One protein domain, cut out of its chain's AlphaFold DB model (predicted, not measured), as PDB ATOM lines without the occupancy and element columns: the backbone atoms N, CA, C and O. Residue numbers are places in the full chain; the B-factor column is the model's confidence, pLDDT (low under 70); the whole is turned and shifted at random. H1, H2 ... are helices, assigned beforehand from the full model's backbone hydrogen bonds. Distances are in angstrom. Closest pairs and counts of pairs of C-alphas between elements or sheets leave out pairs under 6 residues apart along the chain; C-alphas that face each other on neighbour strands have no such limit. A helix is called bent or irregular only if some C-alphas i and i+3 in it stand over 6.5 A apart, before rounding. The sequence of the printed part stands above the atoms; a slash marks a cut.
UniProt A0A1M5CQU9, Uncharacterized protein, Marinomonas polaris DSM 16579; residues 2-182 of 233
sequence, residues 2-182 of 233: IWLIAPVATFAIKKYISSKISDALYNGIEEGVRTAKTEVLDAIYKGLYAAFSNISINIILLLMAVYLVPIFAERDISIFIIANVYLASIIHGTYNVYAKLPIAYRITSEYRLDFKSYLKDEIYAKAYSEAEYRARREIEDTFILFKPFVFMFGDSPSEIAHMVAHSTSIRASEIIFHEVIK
ATOM      1  N   ILE A   2     154.234 220.109 169.125       49.59
ATOM      2  CA  ILE A   2     153.321 218.951 169.291       49.59
ATOM      3  C   ILE A   2     153.668 217.758 168.365       49.59
ATOM      4  O   ILE A   2     153.614 216.608 168.790       49.59
ATOM      5  N   TRP A   3     154.144 218.028 167.144       39.94
ATOM      6  CA  TRP A   3     154.538 217.011 166.154       39.94
ATOM      7  C   TRP A   3     155.800 216.199 166.501       39.94
ATOM      8  O   TRP A   3     155.994 215.127 165.943       39.94
ATOM      9  N   LEU A   4     156.640 216.677 167.425       49.59
ATOM     10  CA  LEU A   4     157.839 215.969 167.908       49.59
ATOM     11  C   LEU A   4     157.571 215.179 169.198       49.59
ATOM     12  O   LEU A   4     158.272 214.216 169.488       49.59
ATOM     13  N   ILE A   5     156.529 215.549 169.948       53.44
ATOM     14  CA  ILE A   5     156.156 214.899 171.211       53.44
ATOM     15  C   ILE A   5     155.427 213.576 170.944       53.44
ATOM     16  O   ILE A   5     155.686 212.592 171.632       53.44
ATOM     17  N   ALA A   6     154.576 213.507 169.915       59.09
ATOM     18  CA  ALA A   6     153.832 212.288 169.586       59.09
ATOM     19  C   ALA A   6     154.723 211.095 169.145       59.09
ATOM     20  O   ALA A   6     154.506 209.995 169.658       59.09
ATOM     21  N   PRO A   7     155.757 211.259 168.290       66.25
ATOM     22  CA  PRO A   7     156.691 210.180 167.937       66.25
ATOM     23  C   PRO A   7     157.544 209.705 169.121       66.25
ATOM     24  O   PRO A   7     157.791 208.514 169.287       66.25
ATOM     25  N   VAL A   8     157.979 210.633 169.977       68.81
ATOM     26  CA  VAL A   8     158.805 210.308 171.151       68.81
ATOM     27  C   VAL A   8     157.974 209.594 172.218       68.81
ATOM     28  O   VAL A   8     158.426 208.598 172.780       68.81
ATOM     29  N   ALA A   9     156.739 210.042 172.453       68.19
ATOM     30  CA  ALA A   9     155.814 209.394 173.378       68.19
ATOM     31  C   ALA A   9     155.410 207.992 172.895       68.19
ATOM     32  O   ALA A   9     155.430 207.050 173.682       68.19
ATOM     33  N   THR A  10     155.116 207.818 171.603       66.31
ATOM     34  CA  THR A  10     154.808 206.493 171.028       66.31
ATOM     35  C   THR A  10     156.004 205.547 171.091       66.31
ATOM     36  O   THR A  10     155.838 204.389 171.469       66.31
ATOM     37  N   PHE A  11     157.221 206.026 170.815       73.44
ATOM     38  CA  PHE A  11     158.434 205.219 170.966       73.44
ATOM     39  C   PHE A  11     158.696 204.821 172.426       73.44
ATOM     40  O   PHE A  11     159.010 203.663 172.704       73.44
ATOM     41  N   ALA A  12     158.526 205.750 173.373       73.06
ATOM     42  CA  ALA A  12     158.691 205.481 174.800       73.06
ATOM     43  C   ALA A  12     157.657 204.469 175.321       73.06
ATOM     44  O   ALA A  12     158.027 203.529 176.026       73.06
ATOM     45  N   ILE A  13     156.387 204.608 174.921       70.62
ATOM     46  CA  ILE A  13     155.307 203.672 175.263       70.62
ATOM     47  C   ILE A  13     155.594 202.288 174.671       70.62
ATOM     48  O   ILE A  13     155.550 201.299 175.398       70.62
ATOM     49  N   LYS A  14     155.978 202.209 173.390       72.94
ATOM     50  CA  LYS A  14     156.345 200.943 172.737       72.94
ATOM     51  C   LYS A  14     157.510 200.254 173.448       72.94
ATOM     52  O   LYS A  14     157.452 199.054 173.705       72.94
ATOM     53  N   LYS A  15     158.560 201.004 173.798       75.88
ATOM     54  CA  LYS A  15     159.734 200.469 174.501       75.88
ATOM     55  C   LYS A  15     159.381 199.969 175.904       75.88
ATOM     56  O   LYS A  15     159.847 198.908 176.303       75.88
ATOM     57  N   TYR A  16     158.548 200.707 176.633       76.56
ATOM     58  CA  TYR A  16     158.083 200.310 177.960       76.56
ATOM     59  C   TYR A  16     157.223 199.038 177.914       76.56
ATOM     60  O   TYR A  16     157.472 198.111 178.683       76.56
ATOM     61  N   ILE A  17     156.269 198.961 176.977       70.31
ATOM     62  CA  ILE A  17     155.425 197.775 176.763       70.31
ATOM     63  C   ILE A  17     156.293 196.566 176.392       70.31
ATOM     64  O   ILE A  17     156.176 195.519 177.017       70.31
ATOM     65  N   SER A  18     157.224 196.726 175.448       72.62
ATOM     66  CA  SER A  18     158.126 195.649 175.021       72.62
ATOM     67  C   SER A  18     159.016 195.131 176.159       72.62
ATOM     68  O   SER A  18     159.160 193.920 176.310       72.62
ATOM     69  N   SER A  19     159.558 196.016 177.005       75.12
ATOM     70  CA  SER A  19     160.346 195.607 178.180       75.12
ATOM     71  C   SER A  19     159.500 194.821 179.182       75.12
ATOM     72  O   SER A  19     159.920 193.766 179.641       75.12
ATOM     73  N   LYS A  20     158.287 195.299 179.484       73.44
ATOM     74  CA  LYS A  20     157.367 194.617 180.405       73.44
ATOM     75  C   LYS A  20     156.941 193.241 179.900       73.44
ATOM     76  O   LYS A  20     156.901 192.305 180.692       73.44
ATOM     77  N   ILE A  21     156.654 193.119 178.604       71.25
ATOM     78  CA  ILE A  21     156.332 191.833 177.975       71.25
ATOM     79  C   ILE A  21     157.540 190.895 178.064       71.25
ATOM     80  O   ILE A  21     157.376 189.743 178.440       71.25
ATOM     81  N   SER A  22     158.758 191.382 177.804       75.38
ATOM     82  CA  SER A  22     159.979 190.573 177.914       75.38
ATOM     83  C   SER A  22     160.214 190.038 179.332       75.38
ATOM     84  O   SER A  22     160.530 188.859 179.493       75.38
ATOM     85  N   ASP A  23     160.044 190.874 180.358       77.62
ATOM     86  CA  ASP A  23     160.212 190.453 181.755       77.62
ATOM     87  C   ASP A  23     159.127 189.446 182.171       77.62
ATOM     88  O   ASP A  23     159.418 188.444 182.828       77.62
ATOM     89  N   ALA A  24     157.878 189.669 181.749       74.38
ATOM     90  CA  ALA A  24     156.768 188.748 181.994       74.38
ATOM     91  C   ALA A  24     156.964 187.401 181.276       74.38
ATOM     92  O   ALA A  24     156.745 186.349 181.876       74.38
ATOM     93  N   LEU A  25     157.448 187.418 180.028       77.00
ATOM     94  CA  LEU A  25     157.813 186.221 179.270       77.00
ATOM     95  C   LEU A  25     158.913 185.435 179.986       77.00
ATOM     96  O   LEU A  25     158.780 184.227 180.170       77.00
ATOM     97  N   TYR A  26     159.985 186.107 180.415       82.75
ATOM     98  CA  TYR A  26     161.092 185.459 181.114       82.75
ATOM     99  C   TYR A  26     160.628 184.796 182.419       82.75
ATOM    100  O   TYR A  26     160.877 183.607 182.626       82.75
ATOM    101  N   ASN A  27     159.886 185.531 183.253       83.75
ATOM    102  CA  ASN A  27     159.362 185.015 184.517       83.75
ATOM    103  C   ASN A  27     158.368 183.866 184.300       83.75
ATOM    104  O   ASN A  27     158.449 182.853 184.992       83.75
ATOM    105  N   GLY A  28     157.478 183.982 183.310       75.88
ATOM    106  CA  GLY A  28     156.523 182.929 182.960       75.88
ATOM    107  C   GLY A  28     157.207 181.649 182.476       75.88
ATOM    108  O   GLY A  28     156.795 180.552 182.853       75.88
ATOM    109  N   ILE A  29     158.292 181.770 181.702       80.75
ATOM    110  CA  ILE A  29     159.110 180.622 181.285       80.75
ATOM    111  C   ILE A  29     159.803 179.987 182.495       80.75
ATOM    112  O   ILE A  29     159.797 178.765 182.634       80.75
ATOM    113  N   GLU A  30     160.411 180.783 183.375       86.62
ATOM    114  CA  GLU A  30     161.123 180.260 184.546       86.62
ATOM    115  C   GLU A  30     160.174 179.560 185.530       86.62
ATOM    116  O   GLU A  30     160.459 178.447 185.986       86.62
ATOM    117  N   GLU A  31     159.014 180.159 185.802       85.44
ATOM    118  CA  GLU A  31     157.967 179.570 186.637       85.44
ATOM    119  C   GLU A  31     157.413 178.286 186.006       85.44
ATOM    120  O   GLU A  31     157.342 177.257 186.679       85.44
ATOM    121  N   GLY A  32     157.110 178.302 184.703       77.38
ATOM    122  CA  GLY A  32     156.634 177.129 183.970       77.38
ATOM    123  C   GLY A  32     157.629 175.966 184.011       77.38
ATOM    124  O   GLY A  32     157.255 174.830 184.313       77.38
ATOM    125  N   VAL A  33     158.919 176.247 183.797       83.19
ATOM    126  CA  VAL A  33     159.990 175.241 183.902       83.19
ATOM    127  C   VAL A  33     160.092 174.700 185.328       83.19
ATOM    128  O   VAL A  33     160.210 173.487 185.518       83.19
ATOM    129  N   ARG A  34     160.034 175.566 186.345       86.62
ATOM    130  CA  ARG A  34     160.127 175.161 187.753       86.62
ATOM    131  C   ARG A  34     158.946 174.289 188.173       86.62
ATOM    132  O   ARG A  34     159.162 173.262 188.823       86.62
ATOM    133  N   THR A  35     157.727 174.663 187.802       84.75
ATOM    134  CA  THR A  35     156.508 173.915 188.132       84.75
ATOM    135  C   THR A  35     156.511 172.554 187.451       84.75
ATOM    136  O   THR A  35     156.424 171.541 188.144       84.75
ATOM    137  N   ALA A  36     156.745 172.504 186.135       76.75
ATOM    138  CA  ALA A  36     156.828 171.245 185.391       76.75
ATOM    139  C   ALA A  36     157.912 170.317 185.962       76.75
ATOM    140  O   ALA A  36     157.673 169.129 186.180       76.75
ATOM    141  N   LYS A  37     159.090 170.864 186.287       81.25
ATOM    142  CA  LYS A  37     160.162 170.107 186.941       81.25
ATOM    143  C   LYS A  37     159.712 169.541 188.288       81.25
ATOM    144  O   LYS A  37     159.984 168.380 188.570       81.25
ATOM    145  N   THR A  38     159.060 170.343 189.125       81.62
ATOM    146  CA  THR A  38     158.686 169.938 190.488       81.62
ATOM    147  C   THR A  38     157.586 168.879 190.476       81.62
ATOM    148  O   THR A  38     157.727 167.862 191.151       81.62
ATOM    149  N   GLU A  39     156.539 169.068 189.668       79.69
ATOM    150  CA  GLU A  39     155.455 168.092 189.505       79.69
ATOM    151  C   GLU A  39     155.983 166.745 188.999       79.69
ATOM    152  O   GLU A  39     155.657 165.689 189.546       79.69
ATOM    153  N   VAL A  40     156.837 166.778 187.973       75.00
ATOM    154  CA  VAL A  40     157.381 165.555 187.384       75.00
ATOM    155  C   VAL A  40     158.366 164.877 188.331       75.00
ATOM    156  O   VAL A  40     158.311 163.658 188.483       75.00
ATOM    157  N   LEU A  41     159.222 165.632 189.024       72.19
ATOM    158  CA  LEU A  41     160.106 165.062 190.040       72.19
ATOM    159  C   LEU A  41     159.313 164.404 191.171       72.19
ATOM    160  O   LEU A  41     159.647 163.284 191.540       72.19
ATOM    161  N   ASP A  42     158.268 165.043 191.695       78.50
ATOM    162  CA  ASP A  42     157.436 164.466 192.758       78.50
ATOM    163  C   ASP A  42     156.745 163.171 192.298       78.50
ATOM    164  O   ASP A  42     156.804 162.148 192.985       78.50
ATOM    165  N   ALA A  43     156.176 163.164 191.086       73.81
ATOM    166  CA  ALA A  43     155.582 161.966 190.497       73.81
ATOM    167  C   ALA A  43     156.612 160.835 190.314       73.81
ATOM    168  O   ALA A  43     156.337 159.678 190.645       73.81
ATOM    169  N   ILE A  44     157.818 161.167 189.837       69.06
ATOM    170  CA  ILE A  44     158.927 160.220 189.678       69.06
ATOM    171  C   ILE A  44     159.380 159.678 191.036       69.06
ATOM    172  O   ILE A  44     159.553 158.468 191.173       69.06
ATOM    173  N   TYR A  45     159.555 160.530 192.049       72.75
ATOM    174  CA  TYR A  45     159.981 160.111 193.386       72.75
ATOM    175  C   TYR A  45     158.951 159.206 194.056       72.75
ATOM    176  O   TYR A  45     159.332 158.168 194.596       72.75
ATOM    177  N   LYS A  46     157.659 159.535 193.965       75.06
ATOM    178  CA  LYS A  46     156.576 158.669 194.455       75.06
ATOM    179  C   LYS A  46     156.577 157.317 193.747       75.06
ATOM    180  O   LYS A  46     156.509 156.281 194.407       75.06
ATOM    181  N   GLY A  47     156.714 157.317 192.419       70.31
ATOM    182  CA  GLY A  47     156.801 156.093 191.622       70.31
ATOM    183  C   GLY A  47     158.010 155.228 191.992       70.31
ATOM    184  O   GLY A  47     157.867 154.024 192.182       70.31
ATOM    185  N   LEU A  48     159.183 155.841 192.162       65.81
ATOM    186  CA  LEU A  48     160.407 155.166 192.605       65.81
ATOM    187  C   LEU A  48     160.287 154.611 194.012       65.81
ATOM    188  O   LEU A  48     160.679 153.475 194.241       65.81
ATOM    189  N   TYR A  49     159.762 155.390 194.955       71.12
ATOM    190  CA  TYR A  49     159.595 154.938 196.329       71.12
ATOM    191  C   TYR A  49     158.659 153.729 196.390       71.12
ATOM    192  O   TYR A  49     158.973 152.745 197.058       71.12
ATOM    193  N   ALA A  50     157.560 153.756 195.631       71.25
ATOM    194  CA  ALA A  50     156.662 152.616 195.494       71.25
ATOM    195  C   ALA A  50     157.362 151.411 194.841       71.25
ATOM    196  O   ALA A  50     157.268 150.300 195.355       71.25
ATOM    197  N   ALA A  51     158.112 151.621 193.753       66.88
ATOM    198  CA  ALA A  51     158.847 150.555 193.074       66.88
ATOM    199  C   ALA A  51     159.916 149.920 193.980       66.88
ATOM    200  O   ALA A  51     159.970 148.698 194.095       66.88
ATOM    201  N   PHE A  52     160.723 150.730 194.669       69.31
ATOM    202  CA  PHE A  52     161.728 150.254 195.619       69.31
ATOM    203  C   PHE A  52     161.103 149.543 196.807       69.31
ATOM    204  O   PHE A  52     161.591 148.482 197.184       69.31
ATOM    205  N   SER A  53     160.029 150.089 197.376       72.50
ATOM    206  CA  SER A  53     159.302 149.439 198.468       72.50
ATOM    207  C   SER A  53     158.783 148.073 198.025       72.50
ATOM    208  O   SER A  53     159.044 147.084 198.700       72.50
ATOM    209  N   ASN A  54     158.155 147.981 196.849       70.75
ATOM    210  CA  ASN A  54     157.643 146.719 196.315       70.75
ATOM    211  C   ASN A  54     158.757 145.700 196.045       70.75
ATOM    212  O   ASN A  54     158.637 144.545 196.444       70.75
ATOM    213  N   ILE A  55     159.858 146.113 195.407       68.69
ATOM    214  CA  ILE A  55     161.010 145.232 195.157       68.69
ATOM    215  C   ILE A  55     161.623 144.770 196.482       68.69
ATOM    216  O   ILE A  55     161.904 143.585 196.639       68.69
ATOM    217  N   SER A  56     161.798 145.676 197.445       71.62
ATOM    218  CA  SER A  56     162.411 145.355 198.739       71.62
ATOM    219  C   SER A  56     161.531 144.408 199.548       71.62
ATOM    220  O   SER A  56     162.036 143.424 200.077       71.62
ATOM    221  N   ILE A  57     160.217 144.649 199.592       77.56
ATOM    222  CA  ILE A  57     159.246 143.751 200.228       77.56
ATOM    223  C   ILE A  57     159.286 142.378 199.557       77.56
ATOM    224  O   ILE A  57     159.391 141.379 200.259       77.56
ATOM    225  N   ASN A  58     159.283 142.310 198.222       70.75
ATOM    226  CA  ASN A  58     159.362 141.036 197.506       70.75
ATOM    227  C   ASN A  58     160.671 140.291 197.791       70.75
ATOM    228  O   ASN A  58     160.637 139.087 198.014       70.75
ATOM    229  N   ILE A  59     161.816 140.983 197.830       69.75
ATOM    230  CA  ILE A  59     163.105 140.382 198.201       69.75
ATOM    231  C   ILE A  59     163.064 139.867 199.640       69.75
ATOM    232  O   ILE A  59     163.474 138.739 199.882       69.75
ATOM    233  N   ILE A  60     162.561 140.654 200.592       78.00
ATOM    234  CA  ILE A  60     162.476 140.245 202.000       78.00
ATOM    235  C   ILE A  60     161.547 139.041 202.150       78.00
ATOM    236  O   ILE A  60     161.922 138.074 202.803       78.00
ATOM    237  N   LEU A  61     160.371 139.064 201.519       73.06
ATOM    238  CA  LEU A  61     159.440 137.936 201.513       73.06
ATOM    239  C   LEU A  61     160.084 136.693 200.905       73.06
ATOM    240  O   LEU A  61     159.929 135.606 201.451       73.06
ATOM    241  N   LEU A  62     160.848 136.855 199.824       68.81
ATOM    242  CA  LEU A  62     161.585 135.766 199.204       68.81
ATOM    243  C   LEU A  62     162.658 135.198 200.138       68.81
ATOM    244  O   LEU A  62     162.737 133.988 200.317       68.81
ATOM    245  N   LEU A  63     163.470 136.059 200.751       69.62
ATOM    246  CA  LEU A  63     164.514 135.651 201.686       69.62
ATOM    247  C   LEU A  63     163.908 134.978 202.920       69.62
ATOM    248  O   LEU A  63     164.408 133.947 203.350       69.62
ATOM    249  N   MET A  64     162.799 135.495 203.456       72.12
ATOM    250  CA  MET A  64     162.074 134.826 204.537       72.12
ATOM    251  C   MET A  64     161.528 133.468 204.083       72.12
ATOM    252  O   MET A  64     161.681 132.481 204.797       72.12
ATOM    253  N   ALA A  65     160.957 133.380 202.882       67.81
ATOM    254  CA  ALA A  65     160.465 132.117 202.344       67.81
ATOM    255  C   ALA A  65     161.590 131.082 202.163       67.81
ATOM    256  O   ALA A  65     161.393 129.908 202.449       67.81
ATOM    257  N   VAL A  66     162.780 131.513 201.741       66.88
ATOM    258  CA  VAL A  66     163.935 130.636 201.500       66.88
ATOM    259  C   VAL A  66     164.662 130.246 202.791       66.88
ATOM    260  O   VAL A  66     165.059 129.095 202.925       66.88
ATOM    261  N   TYR A  67     164.842 131.169 203.740       70.06
ATOM    262  CA  TYR A  67     165.684 130.941 204.921       70.06
ATOM    263  C   TYR A  67     164.909 130.629 206.204       70.06
ATOM    264  O   TYR A  67     165.417 129.884 207.035       70.06
ATOM    265  N   LEU A  68     163.710 131.190 206.399       72.50
ATOM    266  CA  LEU A  68     162.930 130.998 207.631       72.50
ATOM    267  C   LEU A  68     161.951 129.834 207.520       72.50
ATOM    268  O   LEU A  68     161.824 129.061 208.463       72.50
ATOM    269  N   VAL A  69     161.261 129.680 206.387       70.69
ATOM    270  CA  VAL A  69     160.220 128.646 206.249       70.69
ATOM    271  C   VAL A  69     160.770 127.222 206.432       70.69
ATOM    272  O   VAL A  69     160.149 126.477 207.193       70.69
ATOM    273  N   PRO A  70     161.954 126.850 205.899       68.44
ATOM    274  CA  PRO A  70     162.522 125.517 206.127       68.44
ATOM    275  C   PRO A  70     162.894 125.210 207.585       68.44
ATOM    276  O   PRO A  70     163.143 124.057 207.917       68.44
ATOM    277  N   ILE A  71     162.958 126.221 208.461       77.25
ATOM    278  CA  ILE A  71     163.240 126.036 209.894       77.25
ATOM    279  C   ILE A  71     161.986 125.556 210.641       77.25
ATOM    280  O   ILE A  71     162.098 124.851 211.642       77.25
ATOM    281  N   PHE A  72     160.793 125.930 210.168       76.75
ATOM    282  CA  PHE A  72     159.528 125.708 210.880       76.75
ATOM    283  C   PHE A  72     158.549 124.782 210.153       76.75
ATOM    284  O   PHE A  72     157.566 124.359 210.759       76.75
ATOM    285  N   ALA A  73     158.777 124.486 208.873       74.75
ATOM    286  CA  ALA A  73     157.872 123.698 208.047       74.75
ATOM    287  C   ALA A  73     158.592 122.546 207.342       74.75
ATOM    288  O   ALA A  73     159.780 122.616 207.029       74.75
ATOM    289  N   GLU A  74     157.831 121.497 207.033       73.12
ATOM    290  CA  GLU A  74     158.302 120.415 206.175       73.12
ATOM    291  C   GLU A  74     158.623 120.934 204.763       73.12
ATOM    292  O   GLU A  74     158.107 121.956 204.291       73.12
ATOM    293  N   ARG A  75     159.523 120.231 204.078       61.81
ATOM    294  CA  ARG A  75     160.143 120.685 202.826       61.81
ATOM    295  C   ARG A  75     159.124 120.923 201.709       61.81
ATOM    296  O   ARG A  75     159.208 121.937 201.020       61.81
ATOM    297  N   ASP A  76     158.122 120.058 201.593       66.62
ATOM    298  CA  ASP A  76     157.066 120.172 200.579       66.62
ATOM    299  C   ASP A  76     156.204 121.424 200.795       66.62
ATOM    300  O   ASP A  76     155.877 122.145 199.849       66.62
ATOM    301  N   ILE A  77     155.918 121.748 202.061       72.38
ATOM    302  CA  ILE A  77     155.198 122.965 202.459       72.38
ATOM    303  C   ILE A  77     156.055 124.202 202.164       72.38
ATOM    304  O   ILE A  77     155.550 125.206 201.659       72.38
ATOM    305  N   SER A  78     157.365 124.121 202.409       64.31
ATOM    306  CA  SER A  78     158.311 125.205 202.128       64.31
ATOM    307  C   SER A  78     158.392 125.526 200.631       64.31
ATOM    308  O   SER A  78     158.272 126.689 200.239       64.31
ATOM    309  N   ILE A  79     158.518 124.502 199.781       66.19
ATOM    310  CA  ILE A  79     158.536 124.648 198.316       66.19
ATOM    311  C   ILE A  79     157.216 125.245 197.820       66.19
ATOM    312  O   ILE A  79     157.224 126.173 197.007       66.19
ATOM    313  N   PHE A  80     156.084 124.763 198.340       71.69
ATOM    314  CA  PHE A  80     154.767 125.288 197.994       71.69
ATOM    315  C   PHE A  80     154.637 126.780 198.340       71.69
ATOM    316  O   PHE A  80     154.177 127.566 197.509       71.69
ATOM    317  N   ILE A  81     155.086 127.202 199.527       70.88
ATOM    318  CA  ILE A  81     155.050 128.612 199.945       70.88
ATOM    319  C   ILE A  81     155.942 129.473 199.040       70.88
ATOM    320  O   ILE A  81     155.476 130.493 198.530       70.88
ATOM    321  N   ILE A  82     157.186 129.054 198.783       68.00
ATOM    322  CA  ILE A  82     158.121 129.792 197.916       68.00
ATOM    323  C   ILE A  82     157.531 129.969 196.507       68.00
ATOM    324  O   ILE A  82     157.550 131.075 195.961       68.00
ATOM    325  N   ALA A  83     156.960 128.910 195.926       70.56
ATOM    326  CA  ALA A  83     156.354 128.956 194.597       70.56
ATOM    327  C   ALA A  83     155.148 129.911 194.528       70.56
ATOM    328  O   ALA A  83     155.019 130.679 193.573       70.56
ATOM    329  N   ASN A  84     154.293 129.922 195.557       74.62
ATOM    330  CA  ASN A  84     153.144 130.830 195.622       74.62
ATOM    331  C   ASN A  84     153.564 132.297 195.794       74.62
ATOM    332  O   ASN A  84     152.989 133.172 195.146       74.62
ATOM    333  N   VAL A  85     154.592 132.579 196.603       73.12
ATOM    334  CA  VAL A  85     155.155 133.936 196.747       73.12
ATOM    335  C   VAL A  85     155.708 134.438 195.408       73.12
ATOM    336  O   VAL A  85     155.477 135.591 195.027       73.12
ATOM    337  N   TYR A  86     156.373 133.565 194.647       71.38
ATOM    338  CA  TYR A  86     156.822 133.879 193.290       71.38
ATOM    339  C   TYR A  86     155.662 134.175 192.342       71.38
ATOM    340  O   TYR A  86     155.675 135.195 191.650       71.38
ATOM    341  N   LEU A  87     154.649 133.310 192.319       74.81
ATOM    342  CA  LEU A  87     153.486 133.477 191.453       74.81
ATOM    343  C   LEU A  87     152.738 134.780 191.766       74.81
ATOM    344  O   LEU A  87     152.422 135.540 190.850       74.81
ATOM    345  N   ALA A  88     152.521 135.082 193.049       75.69
ATOM    346  CA  ALA A  88     151.903 136.330 193.488       75.69
ATOM    347  C   ALA A  88     152.708 137.555 193.024       75.69
ATOM    348  O   ALA A  88     152.132 138.524 192.527       75.69
ATOM    349  N   SER A  89     154.041 137.486 193.103       71.25
ATOM    350  CA  SER A  89     154.934 138.545 192.619       71.25
ATOM    351  C   SER A  89     154.813 138.758 191.105       71.25
ATOM    352  O   SER A  89     154.767 139.902 190.648       71.25
ATOM    353  N   ILE A  90     154.704 137.678 190.321       72.06
ATOM    354  CA  ILE A  90     154.511 137.738 188.861       72.06
ATOM    355  C   ILE A  90     153.149 138.346 188.514       72.06
ATOM    356  O   ILE A  90     153.076 139.236 187.662       72.06
ATOM    357  N   ILE A  91     152.073 137.906 189.177       75.06
ATOM    358  CA  ILE A  91     150.719 138.442 188.963       75.06
ATOM    359  C   ILE A  91     150.698 139.939 189.278       75.06
ATOM    360  O   ILE A  91     150.221 140.735 188.467       75.06
ATOM    361  N   HIS A  92     151.270 140.337 190.416       77.12
ATOM    362  CA  HIS A  92     151.342 141.738 190.814       77.12
ATOM    363  C   HIS A  92     152.155 142.583 189.819       77.12
ATOM    364  O   HIS A  92     151.720 143.664 189.417       77.12
ATOM    365  N   GLY A  93     153.306 142.078 189.362       70.56
ATOM    366  CA  GLY A  93     154.113 142.734 188.331       70.56
ATOM    367  C   GLY A  93     153.354 142.907 187.013       70.56
ATOM    368  O   GLY A  93     153.342 143.998 186.443       70.56
ATOM    369  N   THR A  94     152.650 141.864 186.572       72.56
ATOM    370  CA  THR A  94     151.857 141.871 185.333       72.56
ATOM    371  C   THR A  94     150.712 142.880 185.404       72.56
ATOM    372  O   THR A  94     150.528 143.667 184.474       72.56
ATOM    373  N   TYR A  95     149.985 142.920 186.525       80.94
ATOM    374  CA  TYR A  95     148.911 143.890 186.752       80.94
ATOM    375  C   TYR A  95     149.418 145.338 186.659       80.94
ATOM    376  O   TYR A  95     148.823 146.166 185.965       80.94
ATOM    377  N   ASN A  96     150.557 145.634 187.292       73.88
ATOM    378  CA  ASN A  96     151.149 146.974 187.266       73.88
ATOM    379  C   ASN A  96     151.587 147.399 185.856       73.88
ATOM    380  O   ASN A  96     151.395 148.557 185.482       73.88
ATOM    381  N   VAL A  97     152.146 146.479 185.061       72.00
ATOM    382  CA  VAL A  97     152.503 146.750 183.658       72.00
ATOM    383  C   VAL A  97     151.249 147.028 182.832       72.00
ATOM    384  O   VAL A  97     151.203 148.020 182.104       72.00
ATOM    385  N   TYR A  98     150.205 146.210 182.989       76.06
ATOM    386  CA  TYR A  98     148.951 146.373 182.254       76.06
ATOM    387  C   TYR A  98     148.282 147.725 182.541       76.06
ATOM    388  O   TYR A  98     147.851 148.419 181.622       76.06
ATOM    389  N   ALA A  99     148.287 148.167 183.802       77.19
ATOM    390  CA  ALA A  99     147.752 149.471 184.194       77.19
ATOM    391  C   ALA A  99     148.488 150.667 183.550       77.19
ATOM    392  O   ALA A  99     147.931 151.762 183.462       77.19
ATOM    393  N   LYS A 100     149.739 150.489 183.102       75.38
ATOM    394  CA  LYS A 100     150.558 151.533 182.452       75.38
ATOM    395  C   LYS A 100     150.655 151.382 180.930       75.38
ATOM    396  O   LYS A 100     151.223 152.253 180.269       75.38
ATOM    397  N   LEU A 101     150.050 150.335 180.372       76.81
ATOM    398  CA  LEU A 101     150.045 150.033 178.942       76.81
ATOM    399  C   LEU A 101     149.513 151.178 178.057       76.81
ATOM    400  O   LEU A 101     150.130 151.423 177.023       76.81
ATOM    401  N   PRO A 102     148.449 151.928 178.425       81.06
ATOM    402  CA  PRO A 102     147.927 152.991 177.558       81.06
ATOM    403  C   PRO A 102     148.951 154.095 177.260       81.06
ATOM    404  O   PRO A 102     149.041 154.574 176.132       81.06
ATOM    405  N   ILE A 103     149.769 154.463 178.250       76.31
ATOM    406  CA  ILE A 103     150.822 155.479 178.094       76.31
ATOM    407  C   ILE A 103     151.940 154.941 177.195       76.31
ATOM    408  O   ILE A 103     152.387 155.630 176.280       76.31
ATOM    409  N   ALA A 104     152.364 153.695 177.427       76.00
ATOM    410  CA  ALA A 104     153.383 153.041 176.611       76.00
ATOM    411  C   ALA A 104     152.929 152.885 175.151       76.00
ATOM    412  O   ALA A 104     153.713 153.128 174.232       76.00
ATOM    413  N   TYR A 105     151.655 152.544 174.939       81.50
ATOM    414  CA  TYR A 105     151.053 152.480 173.614       81.50
ATOM    415  C   TYR A 105     151.113 153.841 172.926       81.50
ATOM    416  O   TYR A 105     151.626 153.908 171.817       81.50
ATOM    417  N   ARG A 106     150.694 154.919 173.602       77.19
ATOM    418  CA  ARG A 106     150.730 156.287 173.063       77.19
ATOM    419  C   ARG A 106     152.140 156.699 172.625       77.19
ATOM    420  O   ARG A 106     152.338 157.139 171.500       77.19
ATOM    421  N   ILE A 107     153.146 156.466 173.471       81.25
ATOM    422  CA  ILE A 107     154.557 156.755 173.147       81.25
ATOM    423  C   ILE A 107     155.040 155.921 171.946       81.25
ATOM    424  O   ILE A 107     155.801 156.401 171.107       81.25
ATOM    425  N   THR A 108     154.604 154.667 171.842       79.50
ATOM    426  CA  THR A 108     155.048 153.761 170.775       79.50
ATOM    427  C   THR A 108     154.375 154.064 169.438       79.50
ATOM    428  O   THR A 108     155.054 154.115 168.415       79.50
ATOM    429  N   SER A 109     153.057 154.260 169.429       85.62
ATOM    430  CA  SER A 109     152.260 154.408 168.209       85.62
ATOM    431  C   SER A 109     152.292 155.832 167.657       85.62
ATOM    432  O   SER A 109     152.531 156.010 166.464       85.62
ATOM    433  N   GLU A 110     152.109 156.841 168.510       88.19
ATOM    434  CA  GLU A 110     152.038 158.245 168.087       88.19
ATOM    435  C   GLU A 110     153.436 158.857 167.965       88.19
ATOM    436  O   GLU A 110     153.735 159.533 166.983       88.19
ATOM    437  N   TYR A 111     154.325 158.555 168.916       85.44
ATOM    438  CA  TYR A 111     155.653 159.177 169.005       85.44
ATOM    439  C   TYR A 111     156.794 158.282 168.514       85.44
ATOM    440  O   TYR A 111     157.953 158.681 168.589       85.44
ATOM    441  N   ARG A 112     156.508 157.078 167.995       87.50
ATOM    442  CA  ARG A 112     157.521 156.139 167.464       87.50
ATOM    443  C   ARG A 112     158.675 155.875 168.441       87.50
ATOM    444  O   ARG A 112     159.829 155.800 168.029       87.50
ATOM    445  N   LEU A 113     158.350 155.730 169.729       81.69
ATOM    446  CA  LEU A 113     159.298 155.552 170.839       81.69
ATOM    447  C   LEU A 113     160.144 156.793 171.186       81.69
ATOM    448  O   LEU A 113     161.032 156.704 172.035       81.69
ATOM    449  N   ASP A 114     159.854 157.963 170.612       86.06
ATOM    450  CA  ASP A 114     160.500 159.220 170.991       86.06
ATOM    451  C   ASP A 114     159.838 159.837 172.233       86.06
ATOM    452  O   ASP A 114     158.940 160.682 172.174       86.06
ATOM    453  N   PHE A 115     160.326 159.412 173.398       81.50
ATOM    454  CA  PHE A 115     159.873 159.933 174.685       81.50
ATOM    455  C   PHE A 115     160.169 161.432 174.873       81.50
ATOM    456  O   PHE A 115     159.428 162.112 175.584       81.50
ATOM    457  N   LYS A 116     161.224 161.974 174.244       85.75
ATOM    458  CA  LYS A 116     161.566 163.402 174.371       85.75
ATOM    459  C   LYS A 116     160.524 164.255 173.652       85.75
ATOM    460  O   LYS A 116     160.056 165.241 174.222       85.75
ATOM    461  N   SER A 117     160.129 163.848 172.448       87.19
ATOM    462  CA  SER A 117     159.061 164.509 171.691       87.19
ATOM    463  C   SER A 117     157.716 164.422 172.415       87.19
ATOM    464  O   SER A 117     157.045 165.438 172.573       87.19
ATOM    465  N   TYR A 118     157.387 163.259 172.986       87.12
ATOM    466  CA  TYR A 118     156.201 163.092 173.831       87.12
ATOM    467  C   TYR A 118     156.155 164.075 175.015       87.12
ATOM    468  O   TYR A 118     155.150 164.749 175.235       87.12
ATOM    469  N   LEU A 119     157.253 164.186 175.772       84.88
ATOM    470  CA  LEU A 119     157.337 165.121 176.896       84.88
ATOM    471  C   LEU A 119     157.169 166.571 176.445       84.88
ATOM    472  O   LEU A 119     156.503 167.353 177.120       84.88
ATOM    473  N   LYS A 120     157.789 166.936 175.321       87.44
ATOM    474  CA  LYS A 120     157.712 168.290 174.783       87.44
ATOM    475  C   LYS A 120     156.267 168.671 174.456       87.44
ATOM    476  O   LYS A 120     155.845 169.752 174.854       87.44
ATOM    477  N   ASP A 121     155.518 167.795 173.799       88.06
ATOM    478  CA  ASP A 121     154.148 168.095 173.376       88.06
ATOM    479  C   ASP A 121     153.178 168.162 174.564       88.06
ATOM    480  O   ASP A 121     152.367 169.087 174.650       88.06
ATOM    481  N   GLU A 122     153.322 167.268 175.545       86.69
ATOM    482  CA  GLU A 122     152.501 167.285 176.761       86.69
ATOM    483  C   GLU A 122     152.767 168.549 177.607       86.69
ATOM    484  O   GLU A 122     151.833 169.226 178.048       86.69
ATOM    485  N   ILE A 123     154.043 168.921 177.788       87.31
ATOM    486  CA  ILE A 123     154.417 170.152 178.503       87.31
ATOM    487  C   ILE A 123     153.947 171.379 177.724       87.31
ATOM    488  O   ILE A 123     153.464 172.331 178.333       87.31
ATOM    489  N   TYR A 124     154.065 171.364 176.395       88.81
ATOM    490  CA  TYR A 124     153.609 172.460 175.548       88.81
ATOM    491  C   TYR A 124     152.105 172.690 175.702       88.81
ATOM    492  O   TYR A 124     151.702 173.819 175.963       88.81
ATOM    493  N   ALA A 125     151.280 171.644 175.605       87.38
ATOM    494  CA  ALA A 125     149.827 171.769 175.719       87.38
ATOM    495  C   ALA A 125     149.403 172.347 177.080       87.38
ATOM    496  O   ALA A 125     148.588 173.276 177.149       87.38
ATOM    497  N   LYS A 126     150.005 171.850 178.168       86.12
ATOM    498  CA  LYS A 126     149.729 172.341 179.523       86.12
ATOM    499  C   LYS A 126     150.204 173.788 179.702       86.12
ATOM    500  O   LYS A 126     149.417 174.632 180.117       86.12
ATOM    501  N   ALA A 127     151.443 174.096 179.314       86.75
ATOM    502  CA  ALA A 127     152.002 175.441 179.428       86.75
ATOM    503  C   ALA A 127     151.257 176.461 178.555       86.75
ATOM    504  O   ALA A 127     151.058 177.591 178.987       86.75
ATOM    505  N   TYR A 128     150.808 176.070 177.359       89.56
ATOM    506  CA  TYR A 128     150.044 176.932 176.457       89.56
ATOM    507  C   TYR A 128     148.697 177.315 177.068       89.56
ATOM    508  O   TYR A 128     148.395 178.499 177.169       89.56
ATOM    509  N   SER A 129     147.915 176.332 177.530       88.00
ATOM    510  CA  SER A 129     146.603 176.606 178.134       88.00
ATOM    511  C   SER A 129     146.700 177.508 179.370       88.00
ATOM    512  O   SER A 129     145.902 178.433 179.529       88.00
ATOM    513  N   GLU A 130     147.707 177.290 180.218       86.56
ATOM    514  CA  GLU A 130     147.919 178.099 181.415       86.56
ATOM    515  C   GLU A 130     148.424 179.510 181.079       86.56
ATOM    516  O   GLU A 130     147.921 180.493 181.629       86.56
ATOM    517  N   ALA A 131     149.370 179.633 180.143       84.56
ATOM    518  CA  ALA A 131     149.890 180.923 179.705       84.56
ATOM    519  C   ALA A 131     148.825 181.752 178.971       84.56
ATOM    520  O   ALA A 131     148.732 182.952 179.211       84.56
ATOM    521  N   GLU A 132     147.983 181.134 178.138       86.69
ATOM    522  CA  GLU A 132     146.890 181.830 177.450       86.69
ATOM    523  C   GLU A 132     145.859 182.355 178.452       86.69
ATOM    524  O   GLU A 132     145.438 183.512 178.366       86.69
ATOM    525  N   TYR A 133     145.484 181.533 179.435       85.62
ATOM    526  CA  TYR A 133     144.562 181.943 180.490       85.62
ATOM    527  C   TYR A 133     145.116 183.119 181.309       85.62
ATOM    528  O   TYR A 133     144.409 184.106 181.529       85.62
ATOM    529  N   ARG A 134     146.391 183.050 181.721       82.69
ATOM    530  CA  ARG A 134     147.058 184.132 182.467       82.69
ATOM    531  C   ARG A 134     147.171 185.410 181.628       82.69
ATOM    532  O   ARG A 134     146.776 186.470 182.105       82.69
ATOM    533  N   ALA A 135     147.615 185.310 180.374       81.75
ATOM    534  CA  ALA A 135     147.770 186.459 179.482       81.75
ATOM    535  C   ALA A 135     146.433 187.166 179.201       81.75
ATOM    536  O   ALA A 135     146.364 188.395 179.228       81.75
ATOM    537  N   ARG A 136     145.346 186.408 178.985       82.94
ATOM    538  CA  ARG A 136     143.999 186.983 178.821       82.94
ATOM    539  C   ARG A 136     143.560 187.747 180.068       82.94
ATOM    540  O   ARG A 136     143.115 188.885 179.943       82.94
ATOM    541  N   ARG A 137     143.735 187.157 181.255       82.56
ATOM    542  CA  ARG A 137     143.375 187.798 182.526       82.56
ATOM    543  C   ARG A 137     144.176 189.083 182.763       82.56
ATOM    544  O   ARG A 137     143.588 190.105 183.087       82.56
ATOM    545  N   GLU A 138     145.488 189.075 182.538       77.75
ATOM    546  CA  GLU A 138     146.322 190.274 182.724       77.75
ATOM    547  C   GLU A 138     145.947 191.417 181.763       77.75
ATOM    548  O   GLU A 138     145.936 192.590 182.150       77.75
ATOM    549  N   ILE A 139     145.579 191.097 180.518       74.31
ATOM    550  CA  ILE A 139     145.090 192.088 179.549       74.31
ATOM    551  C   ILE A 139     143.709 192.624 179.959       74.31
ATOM    552  O   ILE A 139     143.439 193.820 179.812       74.31
ATOM    553  N   GLU A 140     142.837 191.778 180.511       75.50
ATOM    554  CA  GLU A 140     141.536 192.190 181.052       75.50
ATOM    555  C   GLU A 140     141.661 193.081 182.297       75.50
ATOM    556  O   GLU A 140     140.916 194.060 182.405       75.50
ATOM    557  N   ASP A 141     142.633 192.806 183.165       74.06
ATOM    558  CA  ASP A 141     142.905 193.553 184.400       74.06
ATOM    559  C   ASP A 141     143.721 194.838 184.159       74.06
ATOM    560  O   ASP A 141     143.824 195.707 185.032       74.06
ATOM    561  N   THR A 142     144.282 195.009 182.958       73.12
ATOM    562  CA  THR A 142     144.996 196.231 182.580       73.12
ATOM    563  C   THR A 142     144.051 197.436 182.603       73.12
ATOM    564  O   THR A 142     142.919 197.385 182.117       73.12
ATOM    565  N   PHE A 143     144.529 198.564 183.138       65.19
ATOM    566  CA  PHE A 143     143.761 199.808 183.238       65.19
ATOM    567  C   PHE A 143     143.118 200.180 181.887       65.19
ATOM    568  O   PHE A 143     143.796 200.177 180.859       65.19
ATOM    569  N   ILE A 144     141.826 200.537 181.879       69.88
ATOM    570  CA  ILE A 144     141.026 200.746 180.651       69.88
ATOM    571  C   ILE A 144     141.699 201.692 179.646       69.88
ATOM    572  O   ILE A 144     141.647 201.444 178.445       69.88
ATOM    573  N   LEU A 145     142.375 202.741 180.124       62.59
ATOM    574  CA  LEU A 145     143.079 203.711 179.274       62.59
ATOM    575  C   LEU A 145     144.298 203.122 178.546       62.59
ATOM    576  O   LEU A 145     144.682 203.632 177.497       62.59
ATOM    577  N   PHE A 146     144.897 202.057 179.079       66.31
ATOM    578  CA  PHE A 146     146.056 201.386 178.494       66.31
ATOM    579  C   PHE A 146     145.683 200.185 177.618       66.31
ATOM    580  O   PHE A 146     146.466 199.836 176.736       66.31
ATOM    581  N   LYS A 147     144.483 199.603 177.776       69.75
ATOM    582  CA  LYS A 147     144.003 198.479 176.948       69.75
ATOM    583  C   LYS A 147     144.169 198.705 175.437       69.75
ATOM    584  O   LYS A 147     144.727 197.822 174.792       69.75
ATOM    585  N   PRO A 148     143.784 199.859 174.850       70.75
ATOM    586  CA  PRO A 148     143.945 200.085 173.412       70.75
ATOM    587  C   PRO A 148     145.409 200.046 172.969       70.75
ATOM    588  O   PRO A 148     145.710 199.546 171.893       70.75
ATOM    589  N   PHE A 149     146.331 200.527 173.807       67.94
ATOM    590  CA  PHE A 149     147.761 200.504 173.507       67.94
ATOM    591  C   PHE A 149     148.338 199.090 173.583       67.94
ATOM    592  O   PHE A 149     149.184 198.745 172.762       67.94
ATOM    593  N   VAL A 150     147.858 198.261 174.513       68.19
ATOM    594  CA  VAL A 150     148.236 196.841 174.577       68.19
ATOM    595  C   VAL A 150     147.700 196.083 173.362       68.19
ATOM    596  O   VAL A 150     148.457 195.358 172.737       68.19
ATOM    597  N   PHE A 151     146.450 196.319 172.953       70.25
ATOM    598  CA  PHE A 151     145.881 195.690 171.753       70.25
ATOM    599  C   PHE A 151     146.528 196.155 170.440       70.25
ATOM    600  O   PHE A 151     146.566 195.392 169.481       70.25
ATOM    601  N   MET A 152     146.992 197.406 170.364       70.00
ATOM    602  CA  MET A 152     147.513 197.996 169.124       70.00
ATOM    603  C   MET A 152     149.029 197.819 168.953       70.00
ATOM    604  O   MET A 152     149.515 197.817 167.824       70.00
ATOM    605  N   PHE A 153     149.782 197.704 170.052       71.62
ATOM    606  CA  PHE A 153     151.250 197.643 170.032       71.62
ATOM    607  C   PHE A 153     151.850 196.437 170.766       71.62
ATOM    608  O   PHE A 153     153.067 196.259 170.694       71.62
ATOM    609  N   GLY A 154     151.046 195.667 171.501       67.50
ATOM    610  CA  GLY A 154     151.469 194.448 172.187       67.50
ATOM    611  C   GLY A 154     151.137 193.189 171.389       67.50
ATOM    612  O   GLY A 154     150.297 193.216 170.489       67.50
ATOM    613  N   ASP A 155     151.801 192.092 171.743       76.19
ATOM    614  CA  ASP A 155     151.510 190.773 171.184       76.19
ATOM    615  C   ASP A 155     150.160 190.260 171.702       76.19
ATOM    616  O   ASP A 155     149.732 190.567 172.823       76.19
ATOM    617  N   SER A 156     149.475 189.458 170.892       80.44
ATOM    618  CA  SER A 156     148.212 188.849 171.302       80.44
ATOM    619  C   SER A 156     148.424 187.833 172.442       80.44
ATOM    620  O   SER A 156     149.489 187.214 172.536       80.44
ATOM    621  N   PRO A 157     147.405 187.573 173.287       79.44
ATOM    622  CA  PRO A 157     147.506 186.558 174.339       79.44
ATOM    623  C   PRO A 157     147.939 185.180 173.814       79.44
ATOM    624  O   PRO A 157     148.664 184.462 174.496       79.44
ATOM    625  N   SER A 158     147.512 184.819 172.598       83.75
ATOM    626  CA  SER A 158     147.873 183.551 171.957       83.75
ATOM    627  C   SER A 158     149.344 183.517 171.535       83.75
ATOM    628  O   SER A 158     150.012 182.509 171.754       83.75
ATOM    629  N   GLU A 159     149.888 184.617 171.008       83.62
ATOM    630  CA  GLU A 159     151.314 184.716 170.663       83.62
ATOM    631  C   GLU A 159     152.198 184.666 171.911       83.62
ATOM    632  O   GLU A 159     153.175 183.915 171.942       83.62
ATOM    633  N   ILE A 160     151.817 185.385 172.975       79.94
ATOM    634  CA  ILE A 160     152.499 185.327 174.278       79.94
ATOM    635  C   ILE A 160     152.479 183.891 174.813       79.94
ATOM    636  O   ILE A 160     153.526 183.346 175.168       79.94
ATOM    637  N   ALA A 161     151.312 183.241 174.806       82.50
ATOM    638  CA  ALA A 161     151.168 181.860 175.253       82.50
ATOM    639  C   ALA A 161     152.024 180.890 174.434       82.50
ATOM    640  O   ALA A 161     152.700 180.033 175.002       82.50
ATOM    641  N   HIS A 162     152.055 181.046 173.111       88.62
ATOM    642  CA  HIS A 162     152.860 180.210 172.228       88.62
ATOM    643  C   HIS A 162     154.363 180.387 172.491       88.62
ATOM    644  O   HIS A 162     155.103 179.399 172.519       88.62
ATOM    645  N   MET A 163     154.830 181.619 172.719       84.81
ATOM    646  CA  MET A 163     156.236 181.904 173.035       84.81
ATOM    647  C   MET A 163     156.662 181.303 174.380       84.81
ATOM    648  O   MET A 163     157.712 180.648 174.461       84.81
ATOM    649  N   VAL A 164     155.837 181.470 175.422       83.69
ATOM    650  CA  VAL A 164     156.087 180.891 176.753       83.69
ATOM    651  C   VAL A 164     156.056 179.370 176.692       83.69
ATOM    652  O   VAL A 164     156.989 178.721 177.171       83.69
ATOM    653  N   ALA A 165     155.029 178.788 176.072       85.81
ATOM    654  CA  ALA A 165     154.842 177.344 176.008       85.81
ATOM    655  C   ALA A 165     155.952 176.652 175.218       85.81
ATOM    656  O   ALA A 165     156.472 175.631 175.660       85.81
ATOM    657  N   HIS A 166     156.362 177.222 174.082       90.12
ATOM    658  CA  HIS A 166     157.436 176.666 173.262       90.12
ATOM    659  C   HIS A 166     158.779 176.666 174.000       90.12
ATOM    660  O   HIS A 166     159.487 175.659 174.032       90.12
ATOM    661  N   SER A 167     159.122 177.788 174.635       85.00
ATOM    662  CA  SER A 167     160.386 177.926 175.366       85.00
ATOM    663  C   SER A 167     160.412 177.048 176.621       85.00
ATOM    664  O   SER A 167     161.420 176.395 176.911       85.00
ATOM    665  N   THR A 168     159.287 176.992 177.338       85.19
ATOM    666  CA  THR A 168     159.103 176.132 178.511       85.19
ATOM    667  C   THR A 168     159.203 174.661 178.132       85.19
ATOM    668  O   THR A 168     159.945 173.927 178.779       85.19
ATOM    669  N   SER A 169     158.524 174.219 177.068       88.94
ATOM    670  CA  SER A 169     158.503 172.806 176.684       88.94
ATOM    671  C   SER A 169     159.871 172.287 176.267       88.94
ATOM    672  O   SER A 169     160.249 171.192 176.675       88.94
ATOM    673  N   ILE A 170     160.665 173.076 175.537       88.56
ATOM    674  CA  ILE A 170     162.032 172.690 175.162       88.56
ATOM    675  C   ILE A 170     162.911 172.536 176.407       88.56
ATOM    676  O   ILE A 170     163.503 171.477 176.614       88.56
ATOM    677  N   ARG A 171     162.971 173.562 177.266       85.75
ATOM    678  CA  ARG A 171     163.852 173.547 178.446       85.75
ATOM    679  C   ARG A 171     163.421 172.510 179.480       85.75
ATOM    680  O   ARG A 171     164.254 171.761 179.987       85.75
ATOM    681  N   ALA A 172     162.130 172.457 179.799       85.12
ATOM    682  CA  ALA A 172     161.609 171.529 180.791       85.12
ATOM    683  C   ALA A 172     161.729 170.078 180.312       85.12
ATOM    684  O   ALA A 172     162.151 169.231 181.098       85.12
ATOM    685  N   SER A 173     161.433 169.787 179.036       88.19
ATOM    686  CA  SER A 173     161.552 168.422 178.505       88.19
ATOM    687  C   SER A 173     162.981 167.894 178.583       88.19
ATOM    688  O   SER A 173     163.156 166.742 178.962       88.19
ATOM    689  N   GLU A 174     164.008 168.706 178.318       86.88
ATOM    690  CA  GLU A 174     165.405 168.269 178.456       86.88
ATOM    691  C   GLU A 174     165.790 167.929 179.891       86.88
ATOM    692  O   GLU A 174     166.374 166.870 180.140       86.88
ATOM    693  N   ILE A 175     165.432 168.799 180.836       84.50
ATOM    694  CA  ILE A 175     165.714 168.582 182.257       84.50
ATOM    695  C   ILE A 175     165.000 167.317 182.742       84.50
ATOM    696  O   ILE A 175     165.612 166.456 183.375       84.50
ATOM    697  N   ILE A 176     163.711 167.187 182.418       83.44
ATOM    698  CA  ILE A 176     162.890 166.038 182.801       83.44
ATOM    699  C   ILE A 176     163.432 164.754 182.171       83.44
ATOM    700  O   ILE A 176     163.574 163.749 182.862       83.44
ATOM    701  N   PHE A 177     163.770 164.781 180.883       85.44
ATOM    702  CA  PHE A 177     164.291 163.625 180.162       85.44
ATOM    703  C   PHE A 177     165.578 163.096 180.796       85.44
ATOM    704  O   PHE A 177     165.702 161.894 181.033       85.44
ATOM    705  N   HIS A 178     166.517 163.986 181.130       84.94
ATOM    706  CA  HIS A 178     167.773 163.591 181.762       84.94
ATOM    707  C   HIS A 178     167.556 162.969 183.149       84.94
ATOM    708  O   HIS A 178     168.150 161.935 183.468       84.94
ATOM    709  N   GLU A 179     166.664 163.548 183.958       81.12
ATOM    710  CA  GLU A 179     166.298 162.989 185.262       81.12
ATOM    711  C   GLU A 179     165.632 161.615 185.124       81.12
ATOM    712  O   GLU A 179     166.026 160.673 185.811       81.12
ATOM    713  N   VAL A 180     164.683 161.455 184.193       81.69
ATOM    714  CA  VAL A 180     164.031 160.163 183.927       81.69
ATOM    715  C   VAL A 180     165.063 159.108 183.532       81.69
ATOM    716  O   VAL A 180     165.073 158.033 184.132       81.69
ATOM    717  N   ILE A 181     165.967 159.408 182.592       84.44
ATOM    718  CA  ILE A 181     167.022 158.470 182.174       84.44
ATOM    719  C   ILE A 181     167.869 158.043 183.363       84.44
ATOM    720  O   ILE A 181     168.026 156.847 183.597       84.44
ATOM    721  N   LYS A 182     168.373 159.002 184.149       81.94
ATOM    722  CA  LYS A 182     169.214 158.711 185.315       81.94
ATOM    723  C   LYS A 182     168.521 157.746 186.276       81.94
ATOM    724  O   LYS A 182     169.151 156.825 186.792       81.94
TER     725      LYS A 182
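AT A GLANCE: This is residues 2 to 182 of the 233 residues of an uncharacterized protein of Marinomonas polaris DSM 16579 (UniProt A0A1M5CQU9). One very long helix, H1, makes the axis of a rod; past its last residues the chain folds back through short H2, and the arm H3a runs beside that end of H1 and then leaves it. H4 and H6 pack together, running opposite ways, and H6 packs on the middle of H1, with short H5 in the turn between them. The printed part has 181 residues with six named helices, H1 to H6 in order, and no named strand: all helix. It is extended, with a radius of gyration of the C-alphas of 27.7 A and spans of 105 by 31 by 26 A.

HOW THE PARTS SIT: H1, residues 2 to 67, meets H2, residues 69 to 72, only through their link. H3, residues 75 to 109, was assigned as one helix by its hydrogen bonds but is bent: C-alphas 99 and 102 are 7.5 A apart, and H3a, residues 75 to 99, and H3b, residues 102 to 109, stand at a steep tilt of 63 degrees. Residues 58 to 66 of H1 touch H3a, closest C-alphas Ala 65 and Ile 82 at 5.5 A, a shallow tilt of 17 degrees, opposite ways. H4, residues 115 to 141, and H6, residues 157 to 182, touch at Ala 131 and Ala 161, closest C-alphas 4.7 A apart. Residues 25 to 44 of H1 touch H6, closest C-alphas Val 33 and Ala 172 at 5.1 A. H1, H4 and H6 form an up and down bundle, each running against the one before. H5, residues 147 to 153, only just touches H1, with 3 pairs of C-alphas within 8 A, the closest Lys 14 and Phe 153 at 6.6 A. Every O i to N i+4 pair is within hydrogen-bond range in H3a, H3b, H4, H5 and H6, and 60 of 62 in H1; H2 is too short for one.

IN THESE COORDINATES: H1 begins at C-alpha 2 (153.321, 218.951, 169.291) and is 95.8 A long. H3a measures 36.5 A, H4 38.9 A and H6 37.0 A, ending at C-alpha 182 (169.214, 158.711, 185.315).

THE WHOLE: The C-alphas of Ile 2 and Glu 74, the two farthest apart, are 105.3 A apart. The printed part has no cut, and its five links are tight. Its mean pLDDT is 76.5; 33 residues are under 70, among them 2 to 10 and 143 to 147.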